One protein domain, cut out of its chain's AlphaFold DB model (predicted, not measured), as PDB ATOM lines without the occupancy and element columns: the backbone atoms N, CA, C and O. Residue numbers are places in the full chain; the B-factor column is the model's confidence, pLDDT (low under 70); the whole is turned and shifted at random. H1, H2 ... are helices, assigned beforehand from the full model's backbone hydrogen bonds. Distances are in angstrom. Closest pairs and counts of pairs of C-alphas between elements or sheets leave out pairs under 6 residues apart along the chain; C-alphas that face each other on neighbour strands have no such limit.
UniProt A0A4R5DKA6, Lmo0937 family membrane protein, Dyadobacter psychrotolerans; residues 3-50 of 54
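Overview. This is residues 3 to 50 of the 54 residues of the protein "Lmo0937 family membrane protein" of Dyadobacter psychrotolerans (UniProt A0A4R5DKA6). Two helices, H1 and then H2, lie loosely side by side and run opposite ways as the arms of a long, narrow U. Residues 24 to 32, of which 30 to 32 belong to H2, stand free at its closed end. The printed part has 48 residues, no named strand and the class all helix. It is loose, with a radius of gyration of the C-alphas of 12.4 A, and spans 39 by 18 by 5 A.

Arrangement. H1, residues 3 to 22, and H2, residues 30 to 49, are close but not clearly touching, with 2 pairs of C-alphas within 8 A. Their closest C-alphas, of Gly 19 and Val 37, are 7.3 A apart. They run opposite ways at a shallow tilt of 3 degrees. In H1 and H2 every O i to N i+4 pair is within hydrogen-bond range.

Along the chain. H1 measures 28.2 A from C-alpha 3 at (98.087, 97.434, -71.698) to C-alpha 22. H2 measures 28.1 A from C-alpha 30 to C-alpha 49 at (89.510, 106.928, -82.072).

Size, cuts and confidence. The C-alphas farthest apart, of Asn 3 and Met 28, are 40.1 A apart. The printed part has no cut, and the link H1 to H2 is short, with 7 residues. pLDDT is under 70 at residue 3, residues 19 to 31 and residues 47 to 50.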
ATOM      1  N   ASN A   3      99.000  97.778 -72.788       65.94
ATOM      2  CA  ASN A   3      98.087  97.434 -71.698       65.94
ATOM      3  C   ASN A   3      96.870  98.362 -71.609       65.94
ATOM      4  O   ASN A   3      95.800  97.907 -71.233       65.94
ATOM      5  N   LEU A   4      96.994  99.638 -71.989       73.81
ATOM      6  CA  LEU A   4      95.875 100.587 -71.900       73.81
ATOM      7  C   LEU A   4      94.761 100.241 -72.901       73.81
ATOM      8  O   LEU A   4      93.595 100.163 -72.529       73.81
ATOM      9  N   LEU A   5      95.130  99.968 -74.158       71.81
ATOM     10  CA  LEU A   5      94.187  99.561 -75.206       71.81
ATOM     11  C   LEU A   5      93.556  98.198 -74.903       71.81
ATOM     12  O   LEU A   5      92.365  98.014 -75.133       71.81
ATOM     13  N   TYR A   6      94.330  97.272 -74.334       76.00
ATOM     14  CA  TYR A   6      93.821  95.976 -73.895       76.00
ATOM     15  C   TYR A   6      92.795  96.116 -72.761       76.00
ATOM     16  O   TYR A   6      91.702  95.563 -72.852       76.00
ATOM     17  N   THR A   7      93.084  96.925 -71.736       78.94
ATOM     18  CA  THR A   7      92.136  97.198 -70.645       78.94
ATOM     19  C   THR A   7      90.850  97.852 -71.159       78.94
ATOM     20  O   THR A   7      89.761  97.469 -70.736       78.94
ATOM     21  N   ILE A   8      90.944  98.781 -72.118       74.94
ATOM     22  CA  ILE A   8      89.771  99.403 -72.754       74.94
ATOM     23  C   ILE A   8      88.953  98.366 -73.537       74.94
ATOM     24  O   ILE A   8      87.729  98.343 -73.413       74.94
ATOM     25  N   ALA A   9      89.611  97.486 -74.297       72.38
ATOM     26  CA  ALA A   9      88.944  96.415 -75.034       72.38
ATOM     27  C   ALA A   9      88.181  95.462 -74.098       72.38
ATOM     28  O   ALA A   9      87.048  95.087 -74.389       72.38
ATOM     29  N   VAL A  10      88.757  95.133 -72.939       80.75
ATOM     30  CA  VAL A  10      88.111  94.283 -71.927       80.75
ATOM     31  C   VAL A  10      86.891  94.975 -71.307       80.75
ATOM     32  O   VAL A  10      85.822  94.372 -71.223       80.75
ATOM     33  N   ILE A  11      87.012  96.249 -70.926       77.62
ATOM     34  CA  ILE A  11      85.904  97.031 -70.350       77.62
ATOM     35  C   ILE A  11      84.734  97.147 -71.341       77.62
ATOM     36  O   ILE A  11      83.573  97.023 -70.948       77.62
ATOM     37  N   LEU A  12      85.030  97.304 -72.633       73.00
ATOM     38  CA  LEU A  12      84.049  97.311 -73.723       73.00
ATOM     39  C   LEU A  12      83.238  96.027 -73.825       73.00
ATOM     40  O   LEU A  12      82.017  96.069 -73.958       73.00
ATOM     41  N   VAL A  13      83.928  94.889 -73.774       78.56
ATOM     42  CA  VAL A  13      83.301  93.571 -73.878       78.56
ATOM     43  C   VAL A  13      82.395  93.321 -72.671       78.56
ATOM     44  O   VAL A  13      81.291  92.806 -72.832       78.56
ATOM     45  N   ILE A  14      82.808  93.757 -71.477       79.69
ATOM     46  CA  ILE A  14      82.006  93.640 -70.251       79.69
ATOM     47  C   ILE A  14      80.752  94.526 -70.319       79.69
ATOM     48  O   ILE A  14      79.653  94.044 -70.055       79.69
ATOM     49  N   LEU A  15      80.888  95.795 -70.718       71.69
ATOM     50  CA  LEU A  15      79.749  96.711 -70.890       71.69
ATOM     51  C   LEU A  15      78.750  96.207 -71.942       71.69
ATOM     52  O   LEU A  15      77.541  96.327 -71.747       71.69
ATOM     53  N   TRP A  16      79.242  95.595 -73.022       72.31
ATOM     54  CA  TRP A  16      78.404  94.956 -74.037       72.31
ATOM     55  C   TRP A  16      77.652  93.736 -73.484       72.31
ATOM     56  O   TRP A  16      76.444  93.631 -73.681       72.31
ATOM     57  N   LEU A  17      78.328  92.856 -72.737       72.81
ATOM     58  CA  LEU A  17      77.710  91.674 -72.123       72.81
ATOM     59  C   LEU A  17      76.632  92.053 -71.096       72.81
ATOM     60  O   LEU A  17      75.551  91.470 -71.102       72.81
ATOM     61  N   ILE A  18      76.891  93.053 -70.247       70.44
ATOM     62  CA  ILE A  18      75.919  93.543 -69.258       70.44
ATOM     63  C   ILE A  18      74.682  94.122 -69.961       70.44
ATOM     64  O   ILE A  18      73.557  93.835 -69.557       70.44
ATOM     65  N   GLY A  19      74.880  94.882 -71.044       66.62
ATOM     66  CA  GLY A  19      73.789  95.409 -71.865       66.62
ATOM     67  C   GLY A  19      73.005  94.320 -72.616       66.62
ATOM     68  O   GLY A  19      71.789  94.404 -72.760       66.62
ATOM     69  N   TYR A  20      73.684  93.270 -73.071       65.38
ATOM     70  CA  TYR A  20      73.064  92.171 -73.808       65.38
ATOM     71  C   TYR A  20      72.218  91.265 -72.902       65.38
ATOM     72  O   TYR A  20      71.090  90.916 -73.244       65.38
ATOM     73  N   PHE A  21      72.741  90.914 -71.724       68.00
ATOM     74  CA  PHE A  21      72.080  89.982 -70.810       68.00
ATOM     75  C   PHE A  21      71.117  90.657 -69.823       68.00
ATOM     76  O   PHE A  21      70.125  90.044 -69.436       68.00
ATOM     77  N   GLY A  22      71.361  91.911 -69.426       63.16
ATOM     78  CA  GLY A  22      70.538  92.615 -68.434       63.16
ATOM     79  C   GLY A  22      69.188  93.119 -68.954       63.16
ATOM     80  O   GLY A  22      68.267  93.323 -68.165       63.16
ATOM     81  N   PHE A  23      69.037  93.300 -70.269       57.97
ATOM     82  CA  PHE A  23      67.891  94.018 -70.847       57.97
ATOM     83  C   PHE A  23      66.957  93.164 -71.707       57.97
ATOM     84  O   PHE A  23      66.047  93.685 -72.347       57.97
ATOM     85  N   ALA A  24      67.115  91.843 -71.665       54.38
ATOM     86  CA  ALA A  24      66.351  90.911 -72.490       54.38
ATOM     87  C   ALA A  24      64.852  90.773 -72.126       54.38
ATOM     88  O   ALA A  24      64.142  90.049 -72.816       54.38
ATOM     89  N   SER A  25      64.341  91.423 -71.067       53.44
ATOM     90  CA  SER A  25      63.072  90.997 -70.443       53.44
ATOM     91  C   SER A  25      61.871  91.959 -70.480       53.44
ATOM     92  O   SER A  25      60.813  91.547 -70.006       53.44
ATOM     93  N   PHE A  26      61.926  93.193 -70.996       52.38
ATOM     94  CA  PHE A  26      60.785  94.114 -70.799       52.38
ATOM     95  C   PHE A  26      60.319  94.848 -72.063       52.38
ATOM     96  O   PHE A  26      61.026  95.662 -72.653       52.38
ATOM     97  N   GLY A  27      59.077  94.544 -72.467       56.88
ATOM     98  CA  GLY A  27      58.376  95.149 -73.597       56.88
ATOM     99  C   GLY A  27      58.278  96.677 -73.513       56.88
ATOM    100  O   GLY A  27      58.334  97.268 -72.441       56.88
ATOM    101  N   MET A  28      58.158  97.316 -74.682       54.34
ATOM    102  CA  MET A  28      58.101  98.772 -74.924       54.34
ATOM    103  C   MET A  28      59.331  99.602 -74.483       54.34
ATOM    104  O   MET A  28      59.623 100.620 -75.105       54.34
ATOM    105  N   GLY A  29      60.137  99.141 -73.519       57.12
ATOM    106  CA  GLY A  29      61.410  99.760 -73.110       57.12
ATOM    107  C   GLY A  29      62.575  99.574 -74.097       57.12
ATOM    108  O   GLY A  29      63.612 100.222 -73.955       57.12
ATOM    109  N   ASN A  30      62.402  98.734 -75.125       65.94
ATOM    110  CA  ASN A  30      63.450  98.338 -76.074       65.94
ATOM    111  C   ASN A  30      63.988  99.478 -76.950       65.94
ATOM    112  O   ASN A  30      65.177  99.485 -77.257       65.94
ATOM    113  N   ILE A  31      63.160 100.454 -77.343       69.12
ATOM    114  CA  ILE A  31      63.628 101.573 -78.184       69.12
ATOM    115  C   ILE A  31      64.623 102.445 -77.422       69.12
ATOM    116  O   ILE A  31      65.701 102.739 -77.931       69.12
ATOM    117  N   ILE A  32      64.293 102.813 -76.181       74.19
ATOM    118  CA  ILE A  32      65.179 103.626 -75.339       74.19
ATOM    119  C   ILE A  32      66.454 102.836 -75.023       74.19
ATOM    120  O   ILE A  32      67.542 103.407 -75.001       74.19
ATOM    121  N   HIS A  33      66.333 101.514 -74.881       71.62
ATOM    122  CA  HIS A  33      67.468 100.618 -74.704       71.62
ATOM    123  C   HIS A  33      68.431 100.612 -75.889       71.62
ATOM    124  O   HIS A  33      69.634 100.794 -75.718       71.62
ATOM    125  N   ILE A  34      67.903 100.465 -77.101       75.12
ATOM    126  CA  ILE A  34      68.696 100.476 -78.334       75.12
ATOM    127  C   ILE A  34      69.394 101.827 -78.510       75.12
ATOM    128  O   ILE A  34      70.587 101.869 -78.813       75.12
ATOM    129  N   LEU A  35      68.685 102.930 -78.263       82.81
ATOM    130  CA  LEU A  35      69.252 104.276 -78.351       82.81
ATOM    131  C   LEU A  35      70.370 104.499 -77.318       82.81
ATOM    132  O   LEU A  35      71.410 105.062 -77.664       82.81
ATOM    133  N   LEU A  36      70.205 104.011 -76.084       78.69
ATOM    134  CA  LEU A  36      71.232 104.076 -75.037       78.69
ATOM    135  C   LEU A  36      72.463 103.226 -75.367       78.69
ATOM    136  O   LEU A  36      73.588 103.689 -75.188       78.69
ATOM    137  N   VAL A  37      72.274 102.016 -75.894       77.94
ATOM    138  CA  VAL A  37      73.385 101.150 -76.316       77.94
ATOM    139  C   VAL A  37      74.178 101.809 -77.445       77.94
ATOM    140  O   VAL A  37      75.408 101.861 -77.377       77.94
ATOM    141  N   ILE A  38      73.500 102.382 -78.446       80.88
ATOM    142  CA  ILE A  38      74.155 103.122 -79.536       80.88
ATOM    143  C   ILE A  38      74.932 104.325 -78.985       80.88
ATOM    144  O   ILE A  38      76.070 104.547 -79.398       80.88
ATOM    145  N   ALA A  39      74.368 105.068 -78.028       82.25
ATOM    146  CA  ALA A  39      75.047 106.195 -77.390       82.25
ATOM    147  C   ALA A  39      76.324 105.761 -76.645       82.25
ATOM    148  O   ALA A  39      77.373 106.386 -76.810       82.25
ATOM    149  N   VAL A  40      76.271 104.663 -75.885       78.69
ATOM    150  CA  VAL A  40      77.434 104.108 -75.171       78.69
ATOM    151  C   VAL A  40      78.510 103.650 -76.158       78.69
ATOM    152  O   VAL A  40      79.676 104.013 -76.009       78.69
ATOM    153  N   VAL A  41      78.130 102.926 -77.214       77.75
ATOM    154  CA  VAL A  41      79.067 102.481 -78.258       77.75
ATOM    155  C   VAL A  41      79.697 103.672 -78.987       77.75
ATOM    156  O   VAL A  41      80.912 103.690 -79.178       77.75
ATOM    157  N   ALA A  42      78.919 104.697 -79.346       81.44
ATOM    158  CA  ALA A  42      79.425 105.898 -80.011       81.44
ATOM    159  C   ALA A  42      80.434 106.667 -79.141       81.44
ATOM    160  O   ALA A  42      81.478 107.093 -79.642       81.44
ATOM    161  N   ILE A  43      80.164 106.797 -77.836       77.38
ATOM    162  CA  ILE A  43      81.086 107.419 -76.876       77.38
ATOM    163  C   ILE A  43      82.385 106.621 -76.796       77.38
ATOM    164  O   ILE A  43      83.467 107.206 -76.843       77.38
ATOM    165  N   ILE A  44      82.312 105.293 -76.741       72.19
ATOM    166  CA  ILE A  44      83.521 104.478 -76.655       72.19
ATOM    167  C   ILE A  44      84.331 104.531 -77.956       72.19
ATOM    168  O   ILE A  44      85.552 104.687 -77.915       72.19
ATOM    169  N   LEU A  45      83.675 104.458 -79.115       71.00
ATOM    170  CA  LEU A  45      84.349 104.601 -80.406       71.00
ATOM    171  C   LEU A  45      85.031 105.966 -80.537       71.00
ATOM    172  O   LEU A  45      86.126 106.034 -81.090       71.00
ATOM    173  N   ARG A  46      84.428 107.032 -79.999       73.81
ATOM    174  CA  ARG A  46      85.040 108.365 -79.921       73.81
ATOM    175  C   ARG A  46      86.271 108.374 -79.013       73.81
ATOM    176  O   ARG A  46      87.304 108.912 -79.400       73.81
ATOM    177  N   VAL A  47      86.182 107.752 -77.840       69.44
ATOM    178  CA  VAL A  47      87.298 107.669 -76.883       69.44
ATOM    179  C   VAL A  47      88.463 106.844 -77.445       69.44
ATOM    180  O   VAL A  47      89.613 107.235 -77.273       69.44
ATOM    181  N   ILE A  48      88.190 105.751 -78.169       68.12
ATOM    182  CA  ILE A  48      89.228 104.925 -78.813       68.12
ATOM    183  C   ILE A  48      89.828 105.614 -80.030       68.12
ATOM    184  O   ILE A  48      91.039 105.534 -80.230       68.12
ATOM    185  N   ARG A  49      89.002 106.256 -80.869       68.19
ATOM    186  CA  ARG A  49      89.510 106.928 -82.072       68.19
ATOM    187  C   ARG A  49      90.451 108.059 -81.733       68.19
ATOM    188  O   ARG A  49      91.293 108.325 -82.579       68.19
ATOM    189  N   GLY A  50      90.320 108.632 -80.529       64.38
ATOM    190  CA  GLY A  50      91.242 109.604 -79.973       64.38
ATOM    191  C   GLY A  50      91.572 110.634 -81.027       64.38
ATOM    192  O   GLY A  50      92.613 110.505 -81.667       64.38
TER     193      GLY A  50